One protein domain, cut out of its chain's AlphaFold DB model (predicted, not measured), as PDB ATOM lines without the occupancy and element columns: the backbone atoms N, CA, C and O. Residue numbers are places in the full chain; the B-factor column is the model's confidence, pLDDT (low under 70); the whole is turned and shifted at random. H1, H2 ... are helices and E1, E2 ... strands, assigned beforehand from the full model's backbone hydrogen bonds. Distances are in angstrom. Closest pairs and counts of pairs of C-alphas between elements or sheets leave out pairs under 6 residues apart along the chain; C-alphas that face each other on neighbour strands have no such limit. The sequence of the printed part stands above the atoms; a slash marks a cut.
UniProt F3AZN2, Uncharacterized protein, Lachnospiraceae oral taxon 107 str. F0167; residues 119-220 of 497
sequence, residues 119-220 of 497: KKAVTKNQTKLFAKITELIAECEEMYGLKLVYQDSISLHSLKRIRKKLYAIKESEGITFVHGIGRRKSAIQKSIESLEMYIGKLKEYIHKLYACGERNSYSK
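This is residues 119 to 220 of the 497 residues of an uncharacterized protein of Lachnospiraceae oral taxon 107 str. F0167 (UniProt F3AZN2). Three helices lie side by side in a bundle, H3 packing on both H1 and H2; residues 179 to 184 stick out. The printed part has 102 residues, with H1, H2, H3 and strand E1 in that order, and is mostly helix. It is loose, with radius of gyration of the C-alphas 15.9 A, spanning 49 by 37 by 17 A.

H1, residues 119 to 144, and H3, residues 187 to 212, touch, closest at the C-alphas of Val 122 and Tyr 205, 6.2 A, running opposite ways at a shallow tilt of 24 degrees. H2, residues 156 to 172, forms a helical hairpin with H3, closest at the C-alphas of Leu 166 and Ile 192, 6.6 A. H1 and H2 are near each other. E1, residues 217 to 219, pairs with no named strand. Every O i to N i+4 pair in H1, H2 and H3 is within hydrogen-bond range.

H1, 36.2 A, begins at C-alpha 119 (221.223, 391.425, 207.317). H2 is 24.8 A. H3, 37.2 A, ends at C-alpha 212 (214.815, 393.163, 208.593). E1 is 7.2 A.

The printed part has no cut. Links H1 to H2 and H2 to H3 are long. Residues 147 to 153 and 181 have pLDDT under 70.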
ATOM      1  N   LYS A 119     221.603 391.707 208.711       94.75
ATOM      2  CA  LYS A 119     221.223 391.425 207.317       94.75
ATOM      3  C   LYS A 119     222.389 390.832 206.530       94.75
ATOM      4  O   LYS A 119     222.261 389.762 205.952       94.75
ATOM      5  N   LYS A 120     223.572 391.447 206.631       94.81
ATOM      6  CA  LYS A 120     224.801 390.980 205.966       94.81
ATOM      7  C   LYS A 120     225.201 389.553 206.364       94.81
ATOM      8  O   LYS A 120     225.632 388.784 205.509       94.81
ATOM      9  N   ALA A 121     225.066 389.193 207.642       95.38
ATOM     10  CA  ALA A 121     225.390 387.848 208.115       95.38
ATOM     11  C   ALA A 121     224.375 386.818 207.600       95.38
ATOM     12  O   ALA A 121     224.769 385.746 207.148       95.38
ATOM     13  N   VAL A 122     223.083 387.166 207.615       95.44
ATOM     14  CA  VAL A 122     222.013 386.319 207.072       95.44
ATOM     15  C   VAL A 122     222.208 386.105 205.574       95.44
ATOM     16  O   VAL A 122     222.243 384.958 205.147       95.44
ATOM     17  N   THR A 123     222.434 387.166 204.795       94.75
ATOM     18  CA  THR A 123     222.685 387.068 203.349       94.75
ATOM     19  C   THR A 123     223.913 386.209 203.050       94.75
ATOM     20  O   THR A 123     223.829 385.290 202.244       94.75
ATOM     21  N   LYS A 124     225.033 386.417 203.759       96.06
ATOM     22  CA  LYS A 124     226.243 385.590 203.595       96.06
ATOM     23  C   LYS A 124     225.968 384.108 203.869       96.06
ATOM     24  O   LYS A 124     226.426 383.246 203.123       96.06
ATOM     25  N   ASN A 125     225.239 383.803 204.940       94.81
ATOM     26  CA  ASN A 125     224.910 382.424 205.301       94.81
ATOM     27  C   ASN A 125     223.875 381.803 204.356       94.81
ATOM     28  O   ASN A 125     223.929 380.601 204.116       94.81
ATOM     29  N   GLN A 126     222.974 382.607 203.792       93.75
ATOM     30  CA  GLN A 126     222.030 382.176 202.770       93.75
ATOM     31  C   GLN A 126     222.754 381.815 201.467       93.75
ATOM     32  O   GLN A 126     222.490 380.753 200.919       93.75
ATOM     33  N   THR A 127     223.726 382.617 201.016       92.81
ATOM     34  CA  THR A 127     224.560 382.280 199.847       92.81
ATOM     35  C   THR A 127     225.327 380.973 200.060       92.81
ATOM     36  O   THR A 127     225.332 380.113 199.186       92.81
ATOM     37  N   LYS A 128     225.915 380.772 201.249       94.06
ATOM     38  CA  LYS A 128     226.568 379.499 201.604       94.06
ATOM     39  C   LYS A 128     225.597 378.319 201.616       94.06
ATOM     40  O   LYS A 128     225.974 377.219 201.236       94.06
ATOM     41  N   LEU A 129     224.368 378.534 202.087       92.94
ATOM     42  CA  LEU A 129     223.334 377.505 202.080       92.94
ATOM     43  C   LEU A 129     222.939 377.139 200.647       92.94
ATOM     44  O   LEU A 129     222.800 375.957 200.367       92.94
ATOM     45  N   PHE A 130     222.810 378.117 199.747       90.94
ATOM     46  CA  PHE A 130     222.536 377.840 198.337       90.94
ATOM     47  C   PHE A 130     223.629 376.987 197.692       90.94
ATOM     48  O   PHE A 130     223.282 376.017 197.036       90.94
ATOM     49  N   ALA A 131     224.913 377.259 197.956       90.94
ATOM     50  CA  ALA A 131     226.006 376.413 197.461       90.94
ATOM     51  C   ALA A 131     225.873 374.949 197.927       90.94
ATOM     52  O   ALA A 131     225.894 374.039 197.107       90.94
ATOM     53  N   LYS A 132     225.607 374.727 199.223       92.00
ATOM     54  CA  LYS A 132     225.379 373.380 199.783       92.00
ATOM     55  C   LYS A 132     224.141 372.684 199.228       92.00
ATOM     56  O   LYS A 132     224.096 371.465 199.134       92.00
ATOM     57  N   ILE A 133     223.096 373.457 198.936       90.31
ATOM     58  CA  ILE A 133     221.888 372.932 198.307       90.31
ATOM     59  C   ILE A 133     222.212 372.487 196.880       90.31
ATOM     60  O   ILE A 133     221.777 371.410 196.500       90.31
ATOM     61  N   THR A 134     222.974 373.271 196.113       89.19
ATOM     62  CA  THR A 134     223.404 372.890 194.761       89.19
ATOM     63  C   THR A 134     224.219 371.597 194.776       89.19
ATOM     64  O   THR A 134     223.924 370.702 193.991       89.19
ATOM     65  N   GLU A 135     225.170 371.464 195.706       90.31
ATOM     66  CA  GLU A 135     225.951 370.231 195.908       90.31
ATOM     67  C   GLU A 135     225.040 369.031 196.221       90.31
ATOM     68  O   GLU A 135     225.087 368.026 195.518       90.31
ATOM     69  N   LEU A 136     224.132 369.162 197.199       89.06
ATOM     70  CA  LEU A 136     223.196 368.088 197.560       89.06
ATOM     71  C   LEU A 136     222.266 367.706 196.400       89.06
ATOM     72  O   LEU A 136     221.888 366.545 196.265       89.06
ATOM     73  N   ILE A 137     221.848 368.682 195.588       86.81
ATOM     74  CA  ILE A 137     221.030 368.412 194.407       86.81
ATOM     75  C   ILE A 137     221.829 367.565 193.425       86.81
ATOM     76  O   ILE A 137     221.332 366.503 193.074       86.81
ATOM     77  N   ALA A 138     223.048 367.973 193.060       87.00
ATOM     78  CA  ALA A 138     223.903 367.219 192.142       87.00
ATOM     79  C   ALA A 138     224.139 365.777 192.628       87.00
ATOM     80  O   ALA A 138     223.940 364.833 191.866       87.00
ATOM     81  N   GLU A 139     224.432 365.597 193.920       87.81
ATOM     82  CA  GLU A 139     224.548 364.276 194.555       87.81
ATOM     83  C   GLU A 139     223.265 363.439 194.409       87.81
ATOM     84  O   GLU A 139     223.316 362.236 194.155       87.81
ATOM     85  N   CYS A 140     222.090 364.058 194.559       85.88
ATOM     86  CA  CYS A 140     220.808 363.376 194.386       85.88
ATOM     87  C   CYS A 140     220.489 363.064 192.912       85.88
ATOM     88  O   CYS A 140     219.806 362.074 192.642       85.88
ATOM     89  N   GLU A 141     220.925 363.898 191.964       85.94
ATOM     90  CA  GLU A 141     220.771 363.628 190.528       85.94
ATOM     91  C   GLU A 141     221.610 362.412 190.118       85.94
ATOM     92  O   GLU A 141     221.098 361.538 189.418       85.94
ATOM     93  N   GLU A 142     222.844 362.314 190.623       86.31
ATOM     94  CA  GLU A 142     223.754 361.191 190.384       86.31
ATOM     95  C   GLU A 142     223.280 359.899 191.065       86.31
ATOM     96  O   GLU A 142     223.139 358.871 190.408       86.31
ATOM     97  N   MET A 143     222.970 359.942 192.367       84.81
ATOM     98  CA  MET A 143     222.600 358.738 193.125       84.81
ATOM     99  C   MET A 143     221.222 358.175 192.771       84.81
ATOM    100  O   MET A 143     221.014 356.970 192.887       84.81
ATOM    101  N   TYR A 144     220.263 359.029 192.397       84.56
ATOM    102  CA  TYR A 144     218.856 358.631 192.256       84.56
ATOM    103  C   TYR A 144     218.273 358.891 190.860       84.56
ATOM    104  O   TYR A 144     217.060 358.778 190.670       84.56
ATOM    105  N   GLY A 145     219.094 359.293 189.882       77.19
ATOM    106  CA  GLY A 145     218.651 359.552 188.505       77.19
ATOM    107  C   GLY A 145     217.617 360.679 188.389       77.19
ATOM    108  O   GLY A 145     216.798 360.709 187.464       77.19
ATOM    109  N   LEU A 146     217.597 361.606 189.349       73.44
ATOM    110  CA  LEU A 146     216.632 362.698 189.375       73.44
ATOM    111  C   LEU A 146     217.023 363.752 188.338       73.44
ATOM    112  O   LEU A 146     217.896 364.557 188.593       73.44
ATOM    113  N   LYS A 147     216.330 363.832 187.197       65.19
ATOM    114  CA  LYS A 147     216.459 365.006 186.313       65.19
ATOM    115  C   LYS A 147     215.671 366.183 186.889       65.19
ATOM    116  O   LYS A 147     214.433 366.111 186.999       65.19
ATOM    117  N   LEU A 148     216.351 367.263 187.270       62.38
ATOM    118  CA  LEU A 148     215.716 368.514 187.674       62.38
ATOM    119  C   LEU A 148     215.953 369.597 186.622       62.38
ATOM    120  O   LEU A 148     217.073 369.973 186.318       62.38
ATOM    121  N   VAL A 149     214.861 370.149 186.094       55.31
ATOM    122  CA  VAL A 149     214.910 371.378 185.298       55.31
ATOM    123  C   VAL A 149     214.873 372.546 186.281       55.31
ATOM    124  O   VAL A 149     213.811 372.865 186.820       55.31
ATOM    125  N   TYR A 150     216.023 373.153 186.563       59.84
ATOM    126  CA  TYR A 150     216.109 374.438 187.256       59.84
ATOM    127  C   TYR A 150     216.731 375.465 186.304       59.84
ATOM    128  O   TYR A 150     217.898 375.371 185.956       59.84
ATOM    129  N   GLN A 151     215.930 376.434 185.851       50.09
ATOM    130  CA  GLN A 151     216.396 377.576 185.055       50.09
ATOM    131  C   GLN A 151     217.135 378.562 185.971       50.09
ATOM    132  O   GLN A 151     216.542 379.514 186.481       50.09
ATOM    133  N   ASP A 152     218.401 378.263 186.265       55.47
ATOM    134  CA  ASP A 152     219.384 379.125 186.942       55.47
ATOM    135  C   ASP A 152     219.026 379.642 188.354       55.47
ATOM    136  O   ASP A 152     219.783 380.404 188.956       55.47
ATOM    137  N   SER A 153     217.904 379.210 188.947       63.50
ATOM    138  CA  SER A 153     217.513 379.595 190.308       63.50
ATOM    139  C   SER A 153     216.838 378.466 191.101       63.50
ATOM    140  O   SER A 153     215.840 377.865 190.697       63.50
ATOM    141  N   ILE A 154     217.383 378.181 192.288       75.38
ATOM    142  CA  ILE A 154     216.849 377.172 193.209       75.38
ATOM    143  C   ILE A 154     215.819 377.834 194.127       75.38
ATOM    144  O   ILE A 154     216.157 378.582 195.046       75.38
ATOM    145  N   SER A 155     214.542 377.537 193.893       81.88
ATOM    146  CA  SER A 155     213.440 378.051 194.707       81.88
ATOM    147  C   SER A 155     213.045 377.090 195.836       81.88
ATOM    148  O   SER A 155     213.268 375.878 195.780       81.88
ATOM    149  N   LEU A 156     212.352 377.616 196.850       85.19
ATOM    150  CA  LEU A 156     211.721 376.815 197.911       85.19
ATOM    151  C   LEU A 156     210.715 375.793 197.350       85.19
ATOM    152  O   LEU A 156     210.521 374.729 197.937       85.19
ATOM    153  N   HIS A 157     210.078 376.113 196.220       85.19
ATOM    154  CA  HIS A 157     209.178 375.206 195.511       85.19
ATOM    155  C   HIS A 157     209.952 374.026 194.904       85.19
ATOM    156  O   HIS A 157     209.563 372.873 195.104       85.19
ATOM    157  N   SER A 158     211.095 374.299 194.269       84.69
ATOM    158  CA  SER A 158     211.988 373.276 193.711       84.69
ATOM    159  C   SER A 158     212.433 372.283 194.791       84.69
ATOM    160  O   SER A 158     212.285 371.076 194.617       84.69
ATOM    161  N   LEU A 159     212.854 372.772 195.963       87.62
ATOM    162  CA  LEU A 159     213.279 371.913 197.079       87.62
ATOM    163  C   LEU A 159     212.153 371.030 197.624       87.62
ATOM    164  O   LEU A 159     212.369 369.856 197.918       87.62
ATOM    165  N   LYS A 160     210.927 371.559 197.727       88.38
ATOM    166  CA  LYS A 160     209.762 370.759 198.139       88.38
ATOM    167  C   LYS A 160     209.449 369.643 197.138       88.38
ATOM    168  O   LYS A 160     209.050 368.557 197.561       88.38
ATOM    169  N   ARG A 161     209.639 369.889 195.836       87.31
ATOM    170  CA  ARG A 161     209.453 368.883 194.781       87.31
ATOM    171  C   ARG A 161     210.505 367.778 194.872       87.31
ATOM    172  O   ARG A 161     210.137 366.610 194.803       87.31
ATOM    173  N   ILE A 162     211.773 368.133 195.090       86.81
ATOM    174  CA  ILE A 162     212.859 367.160 195.314       86.81
ATOM    175  C   ILE A 162     212.550 366.304 196.532       86.81
ATOM    176  O   ILE A 162     212.591 365.083 196.446       86.81
ATOM    177  N   ARG A 163     212.130 366.935 197.634       91.38
ATOM    178  CA  ARG A 163     211.730 366.218 198.843       91.38
ATOM    179  C   ARG A 163     210.658 365.175 198.539       91.38
ATOM    180  O   ARG A 163     210.828 364.025 198.912       91.38
ATOM    181  N   LYS A 164     209.596 365.542 197.810       90.69
ATOM    182  CA  LYS A 164     208.538 364.591 197.421       90.69
ATOM    183  C   LYS A 164     209.098 363.396 196.634       90.69
ATOM    184  O   LYS A 164     208.707 362.270 196.910       90.69
ATOM    185  N   LYS A 165     210.021 363.632 195.694       89.62
ATOM    186  CA  LYS A 165     210.660 362.555 194.918       89.62
ATOM    187  C   LYS A 165     211.528 361.639 195.793       89.62
ATOM    188  O   LYS A 165     211.426 360.429 195.659       89.62
ATOM    189  N   LEU A 166     212.318 362.192 196.716       90.00
ATOM    190  CA  LEU A 166     213.135 361.391 197.638       90.00
ATOM    191  C   LEU A 166     212.275 360.519 198.567       90.00
ATOM    192  O   LEU A 166     212.625 359.373 198.826       90.00
ATOM    193  N   TYR A 167     211.134 361.030 199.040       92.06
ATOM    194  CA  TYR A 167     210.190 360.221 199.820       92.06
ATOM    195  C   TYR A 167     209.544 359.104 198.989       92.06
ATOM    196  O   TYR A 167     209.383 358.007 199.509       92.06
ATOM    197  N   ALA A 168     209.247 359.339 197.707       90.56
ATOM    198  CA  ALA A 168     208.762 358.279 196.820       90.56
ATOM    199  C   ALA A 168     209.814 357.170 196.617       90.56
ATOM    200  O   ALA A 168     209.467 355.997 196.655       90.56
ATOM    201  N   ILE A 169     211.097 357.534 196.483       88.12
ATOM    202  CA  ILE A 169     212.210 356.566 196.400       88.12
ATOM    203  C   ILE A 169     212.333 355.763 197.701       88.12
ATOM    204  O   ILE A 169     212.456 354.541 197.680       88.12
ATOM    205  N   LYS A 170     212.241 356.439 198.852       91.62
ATOM    206  CA  LYS A 170     212.228 355.779 200.164       91.62
ATOM    207  C   LYS A 170     211.110 354.730 200.255       91.62
ATOM    208  O   LYS A 170     211.350 353.648 200.785       91.62
ATOM    209  N   GLU A 171     209.908 355.063 199.782       90.06
ATOM    210  CA  GLU A 171     208.761 354.149 199.766       90.06
ATOM    211  C   GLU A 171     208.988 352.974 198.809       90.06
ATOM    212  O   GLU A 171     208.769 351.833 199.210       90.06
ATOM    213  N   SER A 172     209.496 353.217 197.594       87.94
ATOM    214  CA  SER A 172     209.779 352.144 196.630       87.94
ATOM    215  C   SER A 172     210.884 351.189 197.084       87.94
ATOM    216  O   SER A 172     210.834 350.007 196.766       87.94
ATOM    217  N   GLU A 173     211.870 351.682 197.837       87.62
ATOM    218  CA  GLU A 173     212.975 350.874 198.370       87.62
ATOM    219  C   GLU A 173     212.656 350.244 199.742       87.62
ATOM    220  O   GLU A 173     213.492 349.540 200.308       87.62
ATOM    221  N   GLY A 174     211.471 350.496 200.316       85.56
ATOM    222  CA  GLY A 174     211.064 349.933 201.610       85.56
ATOM    223  C   GLY A 174     211.924 350.389 202.799       85.56
ATOM    224  O   GLY A 174     212.038 349.681 203.802       85.56
ATOM    225  N   ILE A 175     212.560 351.562 202.709       86.69
ATOM    226  CA  ILE A 175     213.559 352.004 203.689       86.69
ATOM    227  C   ILE A 175     212.895 352.605 204.932       86.69
ATOM    228  O   ILE A 175     212.240 353.653 204.889       86.69
ATOM    229  N   THR A 176     213.162 351.998 206.089       86.75
ATOM    230  CA  THR A 176     212.779 352.530 207.401       86.75
ATOM    231  C   THR A 176     213.875 353.433 207.972       86.75
ATOM    232  O   THR A 176     215.070 353.171 207.839       86.75
ATOM    233  N   PHE A 177     213.477 354.556 208.575       91.31
ATOM    234  CA  PHE A 177     214.431 355.501 209.162       91.31
ATOM    235  C   PHE A 177     214.910 355.000 210.519       91.31
ATOM    236  O   PHE A 177     214.112 354.566 211.347       91.31
ATOM    237  N   VAL A 178     216.215 355.113 210.755       89.62
ATOM    238  CA  VAL A 178     216.838 354.721 212.021       89.62
ATOM    239  C   VAL A 178     217.339 355.946 212.784       89.62
ATOM    240  O   VAL A 178     217.904 356.877 212.203       89.62
ATOM    241  N   HIS A 179     217.156 355.940 214.105       89.62
ATOM    242  CA  HIS A 179     217.596 357.000 215.015       89.62
ATOM    243  C   HIS A 179     218.381 356.393 216.191       89.62
ATOM    244  O   HIS A 179     218.128 355.255 216.580       89.62
ATOM    245  N   GLY A 180     219.329 357.147 216.758       82.00
ATOM    246  CA  GLY A 180     220.116 356.737 217.930       82.00
ATOM    247  C   GLY A 180     221.587 356.398 217.653       82.00
ATOM    248  O   GLY A 180     222.028 356.306 216.506       82.00
ATOM    249  N   ILE A 181     222.354 356.252 218.738       69.25
ATOM    250  CA  ILE A 181     223.793 355.945 218.725       69.25
ATOM    251  C   ILE A 181     223.997 354.505 218.216       69.25
ATOM    252  O   ILE A 181     223.255 353.603 218.592       69.25
ATOM    253  N   GLY A 182     224.974 354.291 217.327       76.88
ATOM    254  CA  GLY A 182     225.303 352.970 216.766       76.88
ATOM    255  C   GLY A 182     224.464 352.522 215.558       76.88
ATOM    256  O   GLY A 182     224.740 351.475 214.980       76.88
ATOM    257  N   ARG A 183     223.464 353.302 215.121       83.31
ATOM    258  CA  ARG A 183     222.652 352.997 213.927       83.31
ATOM    259  C   ARG A 183     223.216 353.677 212.672       83.31
ATOM    260  O   ARG A 183     223.428 354.890 212.655       83.31
ATOM    261  N   ARG A 184     223.418 352.918 211.588       85.06
ATOM    262  CA  ARG A 184     223.884 353.445 210.292       85.06
ATOM    263  C   ARG A 184     222.696 353.908 209.445       85.06
ATOM    264  O   ARG A 184     221.913 353.089 208.981       85.06
ATOM    265  N   LYS A 185     222.584 355.221 209.227       90.12
ATOM    266  CA  LYS A 185     221.566 355.812 208.342       90.12
ATOM    267  C   LYS A 185     221.838 355.462 206.877       90.12
ATOM    268  O   LYS A 185     222.991 355.554 206.437       90.12
ATOM    269  N   SER A 186     220.784 355.127 206.132       89.31
ATOM    270  CA  SER A 186     220.844 354.934 204.678       89.31
ATOM    271  C   SER A 186     221.190 356.242 203.955       89.31
ATOM    272  O   SER A 186     221.022 357.334 204.508       89.31
ATOM    273  N   ALA A 187     221.682 356.144 202.715       88.56
ATOM    274  CA  ALA A 187     221.984 357.322 201.898       88.56
ATOM    275  C   ALA A 187     220.734 358.199 201.707       88.56
ATOM    276  O   ALA A 187     220.785 359.396 201.975       88.56
ATOM    277  N   ILE A 188     219.585 357.589 201.384       89.50
ATOM    278  CA  ILE A 188     218.318 358.311 201.196       89.50
ATOM    279  C   ILE A 188     217.856 359.028 202.468       89.50
ATOM    280  O   ILE A 188     217.396 360.167 202.397       89.50
ATOM    281  N   GLN A 189     218.032 358.415 203.648       91.81
ATOM    282  CA  GLN A 189     217.699 359.064 204.916       91.81
ATOM    283  C   GLN A 189     218.571 360.308 205.126       91.81
ATOM    284  O   GLN A 189     218.042 361.362 205.473       91.81
ATOM    285  N   LYS A 190     219.886 360.220 204.874       91.06
ATOM    286  CA  LYS A 190     220.801 361.368 204.992       91.06
ATOM    287  C   LYS A 190     220.440 362.488 204.016       91.06
ATOM    288  O   LYS A 190     220.430 363.651 204.423       91.06
ATOM    289  N   SER A 191     220.114 362.151 202.768       91.50
ATOM    290  CA  SER A 191     219.706 363.113 201.737       91.50
ATOM    291  C   SER A 191     218.401 363.821 202.110       91.50
ATOM    292  O   SER A 191     218.325 365.048 202.042       91.50
ATOM    293  N   ILE A 192     217.395 363.076 202.588       92.62
ATOM    294  CA  ILE A 192     216.119 363.638 203.056       92.62
ATOM    295  C   ILE A 192     216.334 364.543 204.271       92.62
ATOM    296  O   ILE A 192     215.916 365.698 204.236       92.62
ATOM    297  N   GLU A 193     217.012 364.067 205.318       93.88
ATOM    298  CA  GLU A 193     217.260 364.857 206.534       93.88
ATOM    299  C   GLU A 193     218.047 366.143 206.221       93.88
ATOM    300  O   GLU A 193     217.715 367.218 206.728       93.88
ATOM    301  N   SER A 194     219.051 366.059 205.341       93.88
ATOM    302  CA  SER A 194     219.835 367.220 204.903       93.88
ATOM    303  C   SER A 194     218.974 368.215 204.128       93.88
ATOM    304  O   SER A 194     219.011 369.416 204.410       93.88
ATOM    305  N   LEU A 195     218.142 367.730 203.204       92.62
ATOM    306  CA  LEU A 195     217.226 368.567 202.436       92.62
ATOM    307  C   LEU A 195     216.185 369.246 203.334       92.62
ATOM    308  O   LEU A 195     215.914 370.435 203.170       92.62
ATOM    309  N   GLU A 196     215.609 368.531 204.301       94.06
ATOM    310  CA  GLU A 196     214.652 369.104 205.249       94.06
ATOM    311  C   GLU A 196     215.299 370.157 206.151       94.06
ATOM    312  O   GLU A 196     214.732 371.242 206.333       94.06
ATOM    313  N   MET A 197     216.518 369.899 206.631       95.50
ATOM    314  CA  MET A 197     217.316 370.883 207.358       95.50
ATOM    315  C   MET A 197     217.563 372.136 206.503       95.50
ATOM    316  O   MET A 197     217.382 373.259 206.987       95.50
ATOM    317  N   TYR A 198     217.935 371.974 205.231       94.31
ATOM    318  CA  TYR A 198     218.165 373.092 204.313       94.31
ATOM    319  C   TYR A 198     216.888 373.878 204.010       94.31
ATOM    320  O   TYR A 198     216.914 375.109 204.044       94.31
ATOM    321  N   ILE A 199     215.751 373.206 203.802       92.88
ATOM    322  CA  ILE A 199     214.440 373.855 203.650       92.88
ATOM    323  C   ILE A 199     214.097 374.667 204.904       92.88
ATOM    324  O   ILE A 199     213.666 375.818 204.790       92.88
ATOM    325  N   GLY A 200     214.298 374.098 206.098       95.31
ATOM    326  CA  GLY A 200     214.082 374.788 207.371       95.31
ATOM    327  C   GLY A 200     214.947 376.042 207.500       95.31
ATOM    328  O   GLY A 200     214.436 377.127 207.781       95.31
ATOM    329  N   LYS A 201     216.247 375.926 207.201       94.50
ATOM    330  CA  LYS A 201     217.195 377.050 207.230       94.50
ATOM    331  C   LYS A 201     216.878 378.125 206.194       94.50
ATOM    332  O   LYS A 201     216.993 379.311 206.496       94.50
ATOM    333  N   LEU A 202     216.445 377.741 204.997       93.25
ATOM    334  CA  LEU A 202     216.075 378.695 203.957       93.25
ATOM    335  C   LEU A 202     214.825 379.492 204.353       93.25
ATOM    336  O   LEU A 202     214.826 380.715 204.217       93.25
ATOM    337  N   LYS A 203     213.799 378.835 204.916       94.06
ATOM    338  CA  LYS A 203     212.625 379.519 205.492       94.06
ATOM    339  C   LYS A 203     213.030 380.494 206.599       94.06
ATOM    340  O   LYS A 203     212.573 381.633 206.602       94.06
ATOM    341  N   GLU A 204     213.917 380.065 207.499       95.12
ATOM    342  CA  GLU A 204     214.458 380.902 208.575       95.12
ATOM    343  C   GLU A 204     215.145 382.160 208.012       95.12
ATOM    344  O   GLU A 204     214.889 383.267 208.484       95.12
ATOM    345  N   TYR A 205     215.993 382.029 206.987       94.69
ATOM    346  CA  TYR A 205     216.674 383.173 206.372       94.69
ATOM    347  C   TYR A 205     215.727 384.108 205.625       94.69
ATOM    348  O   TYR A 205     215.864 385.322 205.766       94.69
ATOM    349  N   ILE A 206     214.747 383.574 204.894       92.94
ATOM    350  CA  ILE A 206     213.731 384.386 204.210       92.94
ATOM    351  C   ILE A 206     212.940 385.207 205.224       92.94
ATOM    352  O   ILE A 206     212.837 386.422 205.069       92.94
ATOM    353  N   HIS A 207     212.463 384.576 206.301       94.62
ATOM    354  CA  HIS A 207     211.760 385.286 207.365       94.62
ATOM    355  C   HIS A 207     212.646 386.359 208.013       94.62
ATOM    356  O   HIS A 207     212.207 387.490 208.205       94.62
ATOM    357  N   LYS A 208     213.923 386.053 208.287       95.25
ATOM    358  CA  LYS A 208     214.856 387.036 208.856       95.25
ATOM    359  C   LYS A 208     215.096 388.232 207.938       95.25
ATOM    360  O   LYS A 208     215.216 389.345 208.440       95.25
ATOM    361  N   LEU A 209     215.218 388.016 206.630       94.50
ATOM    362  CA  LEU A 209     215.408 389.097 205.661       94.50
ATOM    363  C   LEU A 209     214.138 389.931 205.501       94.50
ATOM    364  O   LEU A 209     214.241 391.154 205.450       94.50
ATOM    365  N   TYR A 210     212.971 389.283 205.502       94.00
ATOM    366  CA  TYR A 210     211.673 389.951 205.497       94.00
ATOM    367  C   TYR A 210     211.505 390.857 206.723       94.00
ATOM    368  O   TYR A 210     211.308 392.056 206.564       94.00
ATOM    369  N   ALA A 211     211.705 390.321 207.933       92.94
ATOM    370  CA  ALA A 211     211.619 391.092 209.174       92.94
ATOM    371  C   ALA A 211     212.614 392.267 209.209       92.94
ATOM    372  O   ALA A 211     212.294 393.349 209.691       92.94
ATOM    373  N   CYS A 212     213.822 392.091 208.661       92.75
ATOM    374  CA  CYS A 212     214.815 393.163 208.593       92.75
ATOM    375  C   CYS A 212     214.415 394.285 207.614       92.75
ATOM    376  O   CYS A 212     214.765 395.446 207.840       92.75
ATOM    377  N   GLY A 213     213.703 393.953 206.533       91.38
ATOM    378  CA  GLY A 213     213.301 394.896 205.491       91.38
ATOM    379  C   GLY A 213     214.494 395.651 204.898       91.38
ATOM    380  O   GLY A 213     215.524 395.066 204.540       91.38
ATOM    381  N   GLU A 214     214.383 396.977 204.822       87.88
ATOM    382  CA  GLU A 214     215.449 397.861 204.328       87.88
ATOM    383  C   GLU A 214     216.583 398.096 205.338       87.88
ATOM    384  O   GLU A 214     217.661 398.567 204.971       87.88
ATOM    385  N   ARG A 215     216.377 397.739 206.610       91.06
ATOM    386  CA  ARG A 215     217.340 397.982 207.691       91.06
ATOM    387  C   ARG A 215     218.541 397.044 207.585       91.06
ATOM    388  O   ARG A 215     218.517 396.021 206.905       91.06
ATOM    389  N   ASN A 216     219.608 397.384 208.306       91.62
ATOM    390  CA  ASN A 216     220.822 396.564 208.365       91.62
ATOM    391  C   ASN A 216     220.784 395.495 209.465       91.62
ATOM    392  O   ASN A 216     221.550 394.525 209.405       91.62
ATOM    393  N   SER A 217     219.932 395.669 210.473       94.00
ATOM    394  CA  SER A 217     219.826 394.770 211.617       94.00
ATOM    395  C   SER A 217     218.513 394.970 212.375       94.00
ATOM    396  O   SER A 217     217.869 396.006 212.214       94.00
ATOM    397  N   TYR A 218     218.129 393.984 213.190       94.88
ATOM    398  CA  TYR A 218     216.979 394.069 214.095       94.88
ATOM    399  C   TYR A 218     217.095 393.087 215.272       94.88
ATOM    400  O   TYR A 218     217.783 392.064 215.154       94.88
ATOM    401  N   SER A 219     216.411 393.361 216.389       94.44
ATOM    402  CA  SER A 219     216.351 392.442 217.538       94.44
ATOM    403  C   SER A 219     215.282 391.360 217.370       94.44
ATOM    404  O   SER A 219     214.149 391.642 217.005       94.44
ATOM    405  N   LYS A 220     215.588 390.109 217.740       93.81
ATOM    406  CA  LYS A 220     214.588 389.020 217.686       93.81
ATOM    407  C   LYS A 220     213.391 389.239 218.616       93.81
ATOM    408  O   LYS A 220     212.313 388.737 218.333       93.81
TER     409      LYS A 220